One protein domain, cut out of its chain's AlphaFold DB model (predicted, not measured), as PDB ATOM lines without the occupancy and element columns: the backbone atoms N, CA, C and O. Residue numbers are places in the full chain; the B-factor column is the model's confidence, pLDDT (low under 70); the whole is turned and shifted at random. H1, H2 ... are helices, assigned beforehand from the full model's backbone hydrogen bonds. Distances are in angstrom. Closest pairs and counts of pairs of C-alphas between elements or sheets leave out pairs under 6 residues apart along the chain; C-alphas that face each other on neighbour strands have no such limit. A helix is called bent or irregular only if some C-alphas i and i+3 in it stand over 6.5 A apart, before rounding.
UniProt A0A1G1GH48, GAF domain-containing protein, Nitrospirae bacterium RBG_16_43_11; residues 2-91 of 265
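AT A GLANCE: This is residues 2 to 91 of the 265 residues of the protein "GAF domain-containing protein" of Nitrospirae bacterium RBG_16_43_11 (UniProt A0A1G1GH48). The model is a long, thin helical hairpin: the longer helix H2 and the shorter H1 run side by side in opposite directions, joined by a tight turn at one end. It is only loosely closed: the helices touch near the turn alone, with residues 29 to 37 of H1 and 44 to 49 of H2, while toward the other end residues 2 to 10 and 12 to 17 of H1 and residues 68 to 91 of H2 stand free, and the last residues of H2 reach past the beginning of H1. The printed part has 90 residues, with two named helices in the order H1, H2 and no named strand; its class is all helix. It is extended, with a radius of gyration of the C-alphas of 21.8 A, a rod spanning 78 by 22 by 7 A.

HOW THE PARTS SIT: Begin with H2, residues 42 to 91, and look back from it to H1, residues 2 to 37. They form a helical hairpin, their lines at a shallow tilt of 7 degrees, running opposite ways. They touch, with 5 pairs of C-alphas within 8 A; the closest C-alphas, of Leu 36 and Thr 45, are 5.9 A apart. H1 touches with residues 29 to 37 alone, H2 with residues 44 to 49 alone. Centre to centre they are 15.9 A apart. Each O i to N i+4 pair in H1 is within hydrogen-bond range; in H2, 45 of 46 are.

IN THESE COORDINATES: Find C-alpha 42 at (168.703, 137.277, 196.710); from there H2 runs 73.6 A to C-alpha 91 at (183.006, 68.918, 173.481). H1 starts at C-alpha 2, (184.871, 83.444, 196.367), and runs 53.2 A to C-alpha 37. Neither helix is bent.

THE WHOLE: The two C-alphas farthest apart, of Glu 40 and Leu 91, are 77.6 A apart. Residues 2 to 10, 12 to 17, 38 to 43 and 68 to 91 stand free. The printed part has no cut, and the 4-residue link from H1 to H2 is tight. Look for pLDDT under 70 at residues 2 to 9, 11, 36 to 40 and 42; the mean of the printed part is 77.9.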
ATOM      1  N   ASN A   2     184.051  82.444 195.672       57.19
ATOM      2  CA  ASN A   2     184.871  83.444 196.367       57.19
ATOM      3  C   ASN A   2     185.027  84.784 195.609       57.19
ATOM      4  O   ASN A   2     184.962  85.834 196.235       57.19
ATOM      5  N   ASP A   3     185.138  84.766 194.273       57.38
ATOM      6  CA  ASP A   3     185.240  86.009 193.479       57.38
ATOM      7  C   ASP A   3     183.937  86.819 193.457       57.38
ATOM      8  O   ASP A   3     183.963  88.034 193.611       57.38
ATOM      9  N   TYR A   4     182.784  86.146 193.416       52.34
ATOM     10  CA  TYR A   4     181.468  86.801 193.417       52.34
ATOM     11  C   TYR A   4     181.220  87.616 194.700       52.34
ATOM     12  O   TYR A   4     180.667  88.711 194.664       52.34
ATOM     13  N   LEU A   5     181.678  87.101 195.848       57.25
ATOM     14  CA  LEU A   5     181.612  87.808 197.134       57.25
ATOM     15  C   LEU A   5     182.595  88.982 197.206       57.25
ATOM     16  O   LEU A   5     182.362  89.939 197.946       57.25
ATOM     17  N   LYS A   6     183.696  88.910 196.455       61.31
ATOM     18  CA  LYS A   6     184.698  89.970 196.376       61.31
ATOM     19  C   LYS A   6     184.155  91.153 195.574       61.31
ATOM     20  O   LYS A   6     184.231  92.281 196.055       61.31
ATOM     21  N   ASP A   7     183.512  90.885 194.442       67.50
ATOM     22  CA  ASP A   7     182.912  91.916 193.588       67.50
ATOM     23  C   ASP A   7     181.709  92.602 194.248       67.50
ATOM     24  O   ASP A   7     181.605  93.830 194.222       67.50
ATOM     25  N   LEU A   8     180.850  91.846 194.943       67.19
ATOM     26  CA  LEU A   8     179.737  92.403 195.726       67.19
ATOM     27  C   LEU A   8     180.216  93.377 196.809       67.19
ATOM     28  O   LEU A   8     179.666  94.470 196.941       67.19
ATOM     29  N   LYS A   9     181.290  93.032 197.531       69.81
ATOM     30  CA  LYS A   9     181.881  93.919 198.545       69.81
ATOM     31  C   LYS A   9     182.466  95.196 197.942       69.81
ATOM     32  O   LYS A   9     182.379  96.255 198.560       69.81
ATOM     33  N   VAL A  10     183.048  95.123 196.744       71.38
ATOM     34  CA  VAL A  10     183.574  96.301 196.033       71.38
ATOM     35  C   VAL A  10     182.435  97.221 195.580       71.38
ATOM     36  O   VAL A  10     182.544  98.443 195.716       71.38
ATOM     37  N   ILE A  11     181.328  96.651 195.098       67.88
ATOM     38  CA  ILE A  11     180.139  97.403 194.673       67.88
ATOM     39  C   ILE A  11     179.448  98.063 195.873       67.88
ATOM     40  O   ILE A  11     179.138  99.254 195.814       67.88
ATOM     41  N   GLU A  12     179.253  97.341 196.981       71.50
ATOM     42  CA  GLU A  12     178.659  97.906 198.199       71.50
ATOM     43  C   GLU A  12     179.509  99.034 198.780       71.50
ATOM     44  O   GLU A  12     178.972 100.088 199.122       71.50
ATOM     45  N   LYS A  13     180.837  98.867 198.823       74.62
ATOM     46  CA  LYS A  13     181.748  99.912 199.301       74.62
ATOM     47  C   LYS A  13     181.644 101.188 198.460       74.62
ATOM     48  O   LYS A  13     181.466 102.268 199.018       74.62
ATOM     49  N   LYS A  14     181.662 101.067 197.125       73.62
ATOM     50  CA  LYS A  14     181.482 102.219 196.221       73.62
ATOM     51  C   LYS A  14     180.110 102.882 196.383       73.62
ATOM     52  O   LYS A  14     180.002 104.093 196.217       73.62
ATOM     53  N   ARG A  15     179.062 102.117 196.714       75.44
ATOM     54  CA  ARG A  15     177.711 102.651 196.955       75.44
ATOM     55  C   ARG A  15     177.651 103.499 198.227       75.44
ATOM     56  O   ARG A  15     177.049 104.566 198.209       75.44
ATOM     57  N   TRP A  16     178.303 103.059 199.301       71.06
ATOM     58  CA  TRP A  16     178.393 103.824 200.547       71.06
ATOM     59  C   TRP A  16     179.251 105.087 200.414       71.06
ATOM     60  O   TRP A  16     178.876 106.119 200.960       71.06
ATOM     61  N   GLU A  17     180.345 105.040 199.646       74.19
ATOM     62  CA  GLU A  17     181.159 106.227 199.324       74.19
ATOM     63  C   GLU A  17     180.375 107.269 198.508       74.19
ATOM     64  O   GLU A  17     180.543 108.471 198.698       74.19
ATOM     65  N   LEU A  18     179.486 106.822 197.617       72.94
ATOM     66  CA  LEU A  18     178.613 107.711 196.850       72.94
ATOM     67  C   LEU A  18     177.530 108.356 197.718       72.94
ATOM     68  O   LEU A  18     177.323 109.563 197.626       72.94
ATOM     69  N   LEU A  19     176.889 107.572 198.588       72.44
ATOM     70  CA  LEU A  19     175.869 108.071 199.514       72.44
ATOM     71  C   LEU A  19     176.453 109.053 200.538       72.44
ATOM     72  O   LEU A  19     175.818 110.051 200.866       72.44
ATOM     73  N   SER A  20     177.671 108.811 201.034       75.06
ATOM     74  CA  SER A  20     178.318 109.738 201.968       75.06
ATOM     75  C   SER A  20     178.708 111.051 201.290       75.06
ATOM     76  O   SER A  20     178.492 112.115 201.870       75.06
ATOM     77  N   LEU A  21     179.202 111.004 200.047       77.62
ATOM     78  CA  LEU A  21     179.493 112.206 199.263       77.62
ATOM     79  C   LEU A  21     178.216 113.018 198.989       77.62
ATOM     80  O   LEU A  21     178.228 114.239 199.105       77.62
ATOM     81  N   GLU A  22     177.106 112.345 198.683       78.81
ATOM     82  CA  GLU A  22     175.801 112.972 198.459       78.81
ATOM     83  C   GLU A  22     175.290 113.702 199.708       78.81
ATOM     84  O   GLU A  22     174.905 114.871 199.629       78.81
ATOM     85  N   ILE A  23     175.377 113.065 200.880       75.38
ATOM     86  CA  ILE A  23     174.995 113.675 202.163       75.38
ATOM     87  C   ILE A  23     175.877 114.890 202.485       75.38
ATOM     88  O   ILE A  23     175.371 115.913 202.949       75.38
ATOM     89  N   ILE A  24     177.185 114.815 202.217       76.38
ATOM     90  CA  ILE A  24     178.118 115.928 202.451       76.38
ATOM     91  C   ILE A  24     177.785 117.117 201.543       76.38
ATOM     92  O   ILE A  24     177.729 118.250 202.019       76.38
ATOM     93  N   VAL A  25     177.512 116.872 200.257       76.56
ATOM     94  CA  VAL A  25     177.146 117.921 199.292       76.56
ATOM     95  C   VAL A  25     175.810 118.572 199.667       76.56
ATOM     96  O   VAL A  25     175.709 119.798 199.647       76.56
ATOM     97  N   LEU A  26     174.808 117.780 200.067       74.38
ATOM     98  CA  LEU A  26     173.511 118.279 200.540       74.38
ATOM     99  C   LEU A  26     173.644 119.110 201.823       74.38
ATOM    100  O   LEU A  26     173.062 120.188 201.918       74.38
ATOM    101  N   SER A  27     174.449 118.654 202.783       75.44
ATOM    102  CA  SER A  27     174.738 119.402 204.011       75.44
ATOM    103  C   SER A  27     175.392 120.752 203.697       75.44
ATOM    104  O   SER A  27     174.909 121.801 204.128       75.44
ATOM    105  N   PHE A  28     176.413 120.764 202.837       76.88
ATOM    106  CA  PHE A  28     177.099 121.995 202.444       76.88
ATOM    107  C   PHE A  28     176.182 122.962 201.674       76.88
ATOM    108  O   PHE A  28     176.217 124.169 201.913       76.88
ATOM    109  N   LEU A  29     175.309 122.432 200.808       71.69
ATOM    110  CA  LEU A  29     174.273 123.188 200.097       71.69
ATOM    111  C   LEU A  29     173.312 123.868 201.081       71.69
ATOM    112  O   LEU A  29     173.048 125.062 200.948       71.69
ATOM    113  N   THR A  30     172.814 123.136 202.085       78.75
ATOM    114  CA  THR A  30     171.890 123.703 203.082       78.75
ATOM    115  C   THR A  30     172.542 124.816 203.898       78.75
ATOM    116  O   THR A  30     171.947 125.879 204.058       78.75
ATOM    117  N   ILE A  31     173.791 124.627 204.331       76.00
ATOM    118  CA  ILE A  31     174.545 125.630 205.092       76.00
ATOM    119  C   ILE A  31     174.802 126.879 204.239       76.00
ATOM    120  O   ILE A  31     174.577 127.995 204.705       76.00
ATOM    121  N   ALA A  32     175.208 126.714 202.977       70.31
ATOM    122  CA  ALA A  32     175.446 127.832 202.067       70.31
ATOM    123  C   ALA A  32     174.167 128.645 201.798       70.31
ATOM    124  O   ALA A  32     174.207 129.875 201.818       70.31
ATOM    125  N   VAL A  33     173.024 127.974 201.601       72.38
ATOM    126  CA  VAL A  33     171.717 128.629 201.421       72.38
ATOM    127  C   VAL A  33     171.314 129.412 202.672       72.38
ATOM    128  O   VAL A  33     170.865 130.548 202.544       72.38
ATOM    129  N   ILE A  34     171.521 128.854 203.871       76.19
ATOM    130  CA  ILE A  34     171.226 129.534 205.142       76.19
ATOM    131  C   ILE A  34     172.102 130.786 205.309       76.19
ATOM    132  O   ILE A  34     171.579 131.863 205.585       76.19
ATOM    133  N   VAL A  35     173.418 130.675 205.090       70.81
ATOM    134  CA  VAL A  35     174.368 131.794 205.239       70.81
ATOM    135  C   VAL A  35     174.093 132.910 204.233       70.81
ATOM    136  O   VAL A  35     174.093 134.085 204.590       70.81
ATOM    137  N   LEU A  36     173.814 132.567 202.977       67.19
ATOM    138  CA  LEU A  36     173.516 133.561 201.949       67.19
ATOM    139  C   LEU A  36     172.105 134.164 202.101       67.19
ATOM    140  O   LEU A  36     171.895 135.313 201.715       67.19
ATOM    141  N   SER A  37     171.152 133.444 202.707       68.75
ATOM    142  CA  SER A  37     169.835 133.989 203.078       68.75
ATOM    143  C   SER A  37     169.921 135.054 204.178       68.75
ATOM    144  O   SER A  37     169.005 135.866 204.288       68.75
ATOM    145  N   LEU A  38     171.000 135.074 204.969       69.38
ATOM    146  CA  LEU A  38     171.261 136.094 205.991       69.38
ATOM    147  C   LEU A  38     171.892 137.378 205.418       69.38
ATOM    148  O   LEU A  38     171.940 138.387 206.112       69.38
ATOM    149  N   LEU A  39     172.365 137.363 204.166       67.44
ATOM    150  CA  LEU A  39     173.109 138.466 203.534       67.44
ATOM    151  C   LEU A  39     172.243 139.400 202.658       67.44
ATOM    152  O   LEU A  39     172.795 140.220 201.930       67.44
ATOM    153  N   GLU A  40     170.911 139.261 202.669       65.00
ATOM    154  CA  GLU A  40     169.924 140.008 201.845       65.00
ATOM    155  C   GLU A  40     170.161 140.004 200.308       65.00
ATOM    156  O   GLU A  40     169.364 140.543 199.538       65.00
ATOM    157  N   GLN A  41     171.196 139.317 199.805       70.50
ATOM    158  CA  GLN A  41     171.549 139.255 198.381       70.50
ATOM    159  C   GLN A  41     170.872 138.090 197.646       70.50
ATOM    160  O   GLN A  41     171.477 137.070 197.309       70.50
ATOM    161  N   LYS A  42     169.588 138.281 197.332       66.44
ATOM    162  CA  LYS A  42     168.703 137.277 196.710       66.44
ATOM    163  C   LYS A  42     169.137 136.772 195.320       66.44
ATOM    164  O   LYS A  42     168.743 135.683 194.917       66.44
ATOM    165  N   TYR A  43     169.924 137.545 194.569       74.06
ATOM    166  CA  TYR A  43     170.396 137.135 193.238       74.06
ATOM    167  C   TYR A  43     171.656 136.259 193.298       74.06
ATOM    168  O   TYR A  43     171.826 135.366 192.469       74.06
ATOM    169  N   LEU A  44     172.512 136.466 194.305       72.31
ATOM    170  CA  LEU A  44     173.759 135.718 194.461       72.31
ATOM    171  C   LEU A  44     173.494 134.281 194.947       72.31
ATOM    172  O   LEU A  44     174.103 133.341 194.441       72.31
ATOM    173  N   THR A  45     172.518 134.088 195.843       71.69
ATOM    174  CA  THR A  45     172.019 132.760 196.260       71.69
ATOM    175  C   THR A  45     171.544 131.920 195.081       71.69
ATOM    176  O   THR A  45     171.939 130.762 194.940       71.69
ATOM    177  N   LEU A  46     170.701 132.504 194.225       74.19
ATOM    178  CA  LEU A  46     170.110 131.818 193.080       74.19
ATOM    179  C   LEU A  46     171.191 131.380 192.082       74.19
ATOM    180  O   LEU A  46     171.150 130.261 191.575       74.19
ATOM    181  N   PHE A  47     172.195 132.232 191.856       76.31
ATOM    182  CA  PHE A  47     173.319 131.937 190.973       76.31
ATOM    183  C   PHE A  47     174.156 130.741 191.464       76.31
ATOM    184  O   PHE A  47     174.397 129.803 190.700       76.31
ATOM    185  N   PHE A  48     174.533 130.713 192.747       75.62
ATOM    186  CA  PHE A  48     175.269 129.582 193.329       75.62
ATOM    187  C   PHE A  48     174.450 128.282 193.335       75.62
ATOM    188  O   PHE A  48     175.003 127.213 193.068       75.62
ATOM    189  N   LEU A  49     173.137 128.360 193.571       77.56
ATOM    190  CA  LEU A  49     172.239 127.203 193.523       77.56
ATOM    191  C   LEU A  49     172.189 126.581 192.117       77.56
ATOM    192  O   LEU A  49     172.259 125.360 191.968       77.56
ATOM    193  N   ILE A  50     172.115 127.412 191.074       76.94
ATOM    194  CA  ILE A  50     172.109 126.958 189.675       76.94
ATOM    195  C   ILE A  50     173.444 126.294 189.311       76.94
ATOM    196  O   ILE A  50     173.456 125.218 188.709       76.94
ATOM    197  N   ILE A  51     174.577 126.877 189.714       80.31
ATOM    198  CA  ILE A  51     175.899 126.278 189.472       80.31
ATOM    199  C   ILE A  51     176.012 124.920 190.170       80.31
ATOM    200  O   ILE A  51     176.439 123.942 189.556       80.31
ATOM    201  N   LEU A  52     175.596 124.833 191.432       78.12
ATOM    202  CA  LEU A  52     175.739 123.618 192.227       78.12
ATOM    203  C   LEU A  52     174.816 122.494 191.740       78.12
ATOM    204  O   LEU A  52     175.259 121.355 191.618       78.12
ATOM    205  N   THR A  53     173.572 122.809 191.366       80.44
ATOM    206  CA  THR A  53     172.660 121.833 190.741       80.44
ATOM    207  C   THR A  53     173.183 121.347 189.390       80.44
ATOM    208  O   THR A  53     173.091 120.155 189.091       80.44
ATOM    209  N   THR A  54     173.812 122.224 188.603       83.75
ATOM    210  CA  THR A  54     174.440 121.855 187.327       83.75
ATOM    211  C   THR A  54     175.646 120.936 187.537       83.75
ATOM    212  O   THR A  54     175.744 119.893 186.889       83.75
ATOM    213  N   LEU A  55     176.537 121.271 188.476       83.44
ATOM    214  CA  LEU A  55     177.697 120.443 188.827       83.44
ATOM    215  C   LEU A  55     177.276 119.081 189.389       83.44
ATOM    216  O   LEU A  55     177.844 118.056 189.013       83.44
ATOM    217  N   PHE A  56     176.254 119.055 190.246       81.69
ATOM    218  CA  PHE A  56     175.724 117.825 190.826       81.69
ATOM    219  C   PHE A  56     175.059 116.934 189.768       81.69
ATOM    220  O   PHE A  56     175.328 115.735 189.707       81.69
ATOM    221  N   SER A  57     174.266 117.522 188.868       82.69
ATOM    222  CA  SER A  57     173.688 116.809 187.724       82.69
ATOM    223  C   SER A  57     174.779 116.218 186.821       82.69
ATOM    224  O   SER A  57     174.742 115.031 186.488       82.69
ATOM    225  N   ALA A  58     175.821 116.997 186.504       84.75
ATOM    226  CA  ALA A  58     176.970 116.524 185.733       84.75
ATOM    227  C   ALA A  58     177.715 115.372 186.435       84.75
ATOM    228  O   ALA A  58     178.082 114.387 185.787       84.75
ATOM    229  N   TYR A  59     177.890 115.456 187.758       88.06
ATOM    230  CA  TYR A  59     178.493 114.401 188.570       88.06
ATOM    231  C   TYR A  59     177.682 113.098 188.516       88.06
ATOM    232  O   TYR A  59     178.245 112.042 188.207       88.06
ATOM    233  N   ILE A  60     176.363 113.165 188.745       84.81
ATOM    234  CA  ILE A  60     175.477 111.992 188.695       84.81
ATOM    235  C   ILE A  60     175.519 111.346 187.311       84.81
ATOM    236  O   ILE A  60     175.682 110.131 187.210       84.81
ATOM    237  N   ILE A  61     175.428 112.138 186.240       86.12
ATOM    238  CA  ILE A  61     175.490 111.626 184.866       86.12
ATOM    239  C   ILE A  61     176.820 110.905 184.618       86.12
ATOM    240  O   ILE A  61     176.831 109.812 184.044       86.12
ATOM    241  N   ASN A  62     177.942 111.479 185.060       85.81
ATOM    242  CA  ASN A  62     179.251 110.850 184.905       85.81
ATOM    243  C   ASN A  62     179.330 109.517 185.665       85.81
ATOM    244  O   ASN A  62     179.780 108.510 185.113       85.81
ATOM    245  N   LYS A  63     178.810 109.472 186.897       82.62
ATOM    246  CA  LYS A  63     178.833 108.253 187.713       82.62
ATOM    247  C   LYS A  63     177.908 107.160 187.184       82.62
ATOM    248  O   LYS A  63     178.301 105.996 187.135       82.62
ATOM    249  N   GLN A  64     176.722 107.530 186.713       79.12
ATOM    250  CA  GLN A  64     175.794 106.616 186.047       79.12
ATOM    251  C   GLN A  64     176.410 106.013 184.778       79.12
ATOM    252  O   GLN A  64     176.274 104.815 184.527       79.12
ATOM    253  N   ARG A  65     177.156 106.805 183.993       85.06
ATOM    254  CA  ARG A  65     177.890 106.304 182.818       85.06
ATOM    255  C   ARG A  65     178.974 105.298 183.197       85.06
ATOM    256  O   ARG A  65     179.097 104.277 182.525       85.06
ATOM    257  N   GLU A  66     179.745 105.567 184.248       86.69
ATOM    258  CA  GLU A  66     180.785 104.654 184.739       86.69
ATOM    259  C   GLU A  66     180.183 103.321 185.212       86.69
ATOM    260  O   GLU A  66     180.647 102.255 184.808       86.69
ATOM    261  N   LEU A  67     179.093 103.375 185.987       79.00
ATOM    262  CA  LEU A  67     178.376 102.187 186.457       79.00
ATOM    263  C   LEU A  67     177.784 101.374 185.305       79.00
ATOM    264  O   LEU A  67     177.901 100.149 185.293       79.00
ATOM    265  N   LYS A  68     177.196 102.039 184.303       82.00
ATOM    266  CA  LYS A  68     176.666 101.357 183.121       82.00
ATOM    267  C   LYS A  68     177.775 100.626 182.370       82.00
ATOM    268  O   LYS A  68     177.606  99.451 182.065       82.00
ATOM    269  N   LYS A  69     178.926 101.270 182.134       85.56
ATOM    270  CA  LYS A  69     180.088 100.629 181.491       85.56
ATOM    271  C   LYS A  69     180.563  99.403 182.269       85.56
ATOM    272  O   LYS A  69     180.731  98.346 181.673       85.56
ATOM    273  N   LEU A  70     180.710  99.528 183.589       84.69
ATOM    274  CA  LEU A  70     181.157  98.426 184.441       84.69
ATOM    275  C   LEU A  70     180.185  97.236 184.399       84.69
ATOM    276  O   LEU A  70     180.615  96.108 184.187       84.69
ATOM    277  N   ASN A  71     178.879  97.489 184.516       80.50
ATOM    278  CA  ASN A  71     177.861  96.439 184.416       80.50
ATOM    279  C   ASN A  71     177.836  95.780 183.033       80.50
ATOM    280  O   ASN A  71     177.649  94.570 182.940       80.50
ATOM    281  N   THR A  72     178.040  96.555 181.961       87.81
ATOM    282  CA  THR A  72     178.063  96.011 180.593       87.81
ATOM    283  C   THR A  72     179.248  95.062 180.421       87.81
ATOM    284  O   THR A  72     179.053  93.920 180.016       87.81
ATOM    285  N   HIS A  73     180.447  95.474 180.848       84.31
ATOM    286  CA  HIS A  73     181.645  94.631 180.801       84.31
ATOM    287  C   HIS A  73     181.523  93.361 181.650       84.31
ATOM    288  O   HIS A  73     181.835  92.277 181.166       84.31
ATOM    289  N   LEU A  74     181.013  93.470 182.883       83.19
ATOM    290  CA  LEU A  74     180.768  92.306 183.745       83.19
ATOM    291  C   LEU A  74     179.793  91.316 183.092       83.19
ATOM    292  O   LEU A  74     179.978  90.104 183.186       83.19
ATOM    293  N   THR A  75     178.765  91.822 182.409       84.25
ATOM    294  CA  THR A  75     177.773  90.984 181.722       84.25
ATOM    295  C   THR A  75     178.378  90.287 180.500       84.25
ATOM    296  O   THR A  75     178.159  89.093 180.311       84.25
ATOM    297  N   GLU A  76     179.167  90.999 179.692       90.88
ATOM    298  CA  GLU A  76     179.875  90.436 178.533       90.88
ATOM    299  C   GLU A  76     180.863  89.339 178.947       90.88
ATOM    300  O   GLU A  76     180.900  88.265 178.342       90.88
ATOM    301  N   GLU A  77     181.627  89.577 180.013       88.69
ATOM    302  CA  GLU A  77     182.574  88.606 180.551       88.69
ATOM    303  C   GLU A  77     181.861  87.356 181.089       88.69
ATOM    304  O   GLU A  77     182.268  86.226 180.805       88.69
ATOM    305  N   GLN A  78     180.752  87.533 181.814       85.69
ATOM    306  CA  GLN A  78     179.939  86.410 182.280       85.69
ATOM    307  C   GLN A  78     179.349  85.608 181.122       85.69
ATOM    308  O   GLN A  78     179.394  84.376 181.160       85.69
ATOM    309  N   LEU A  79     178.836  86.277 180.087       89.31
ATOM    310  CA  LEU A  79     178.267  85.608 178.922       89.31
ATOM    311  C   LEU A  79     179.329  84.778 178.194       89.31
ATOM    312  O   LEU A  79     179.087  83.611 177.884       89.31
ATOM    313  N   LYS A  80     180.532  85.336 178.018       91.81
ATOM    314  CA  LYS A  80     181.673  84.632 177.425       91.81
ATOM    315  C   LYS A  80     182.074  83.403 178.244       91.81
ATOM    316  O   LYS A  80     182.222  82.318 177.686       91.81
ATOM    317  N   ASN A  81     182.161  83.531 179.568       91.38
ATOM    318  CA  ASN A  81     182.477  82.412 180.463       91.38
ATOM    319  C   ASN A  81     181.406  81.306 180.432       91.38
ATOM    320  O   ASN A  81     181.730  80.118 180.512       91.38
ATOM    321  N   ILE A  82     180.124  81.673 180.334       91.81
ATOM    322  CA  ILE A  82     179.020  80.713 180.199       91.81
ATOM    323  C   ILE A  82     179.114  79.991 178.852       91.81
ATOM    324  O   ILE A  82     179.018  78.765 178.810       91.81
ATOM    325  N   GLU A  83     179.355  80.723 177.765       92.19
ATOM    326  CA  GLU A  83     179.506  80.145 176.433       92.19
ATOM    327  C   GLU A  83     180.704  79.190 176.353       92.19
ATOM    328  O   GLU A  83     180.571  78.074 175.848       92.19
ATOM    329  N   GLU A  84     181.854  79.571 176.911       92.06
ATOM    330  CA  GLU A  84     183.042  78.718 176.986       92.06
ATOM    331  C   GLU A  84     182.774  77.432 177.775       92.06
ATOM    332  O   GLU A  84     183.117  76.344 177.309       92.06
ATOM    333  N   LYS A  85     182.090  77.521 178.923       89.12
ATOM    334  CA  LYS A  85     181.697  76.336 179.703       89.12
ATOM    335  C   LYS A  85     180.729  75.435 178.946       89.12
ATOM    336  O   LYS A  85     180.906  74.218 178.961       89.12
ATOM    337  N   MET A  86     179.731  76.001 178.266       88.44
ATOM    338  CA  MET A  86     178.792  75.223 177.449       88.44
ATOM    339  C   MET A  86     179.504  74.531 176.284       88.44
ATOM    340  O   MET A  86     179.288  73.340 176.046       88.44
ATOM    341  N   ARG A  87     180.402  75.238 175.588       92.31
ATOM    342  CA  ARG A  87     181.233  74.661 174.522       92.31
ATOM    343  C   ARG A  87     182.102  73.529 175.059       92.31
ATOM    344  O   ARG A  87     182.075  72.442 174.484       92.31
ATOM    345  N   ALA A  88     182.799  73.743 176.174       89.75
ATOM    346  CA  ALA A  88     183.633  72.729 176.811       89.75
ATOM    347  C   ALA A  88     182.823  71.485 177.216       89.75
ATOM    348  O   ALA A  88     183.235  70.369 176.909       89.75
ATOM    349  N   ALA A  89     181.640  71.666 177.814       86.00
ATOM    350  CA  ALA A  89     180.746  70.566 178.173       86.00
ATOM    351  C   ALA A  89     180.271  69.782 176.936       86.00
ATOM    352  O   ALA A  89     180.327  68.554 176.917       86.00
ATOM    353  N   SER A  90     179.871  70.481 175.868       85.88
ATOM    354  CA  SER A  90     179.452  69.837 174.615       85.88
ATOM    355  C   SER A  90     180.590  69.056 173.947       85.88
ATOM    356  O   SER A  90     180.374  67.963 173.421       85.88
ATOM    357  N   LEU A  91     181.818  69.584 174.001       90.00
ATOM    358  CA  LEU A  91     183.006  68.918 173.481       90.00
ATOM    359  C   LEU A  91     183.337  67.678 174.309       90.00
ATOM    360  O   LEU A  91     183.642  66.628 173.747       90.00
TER     361      LEU A  91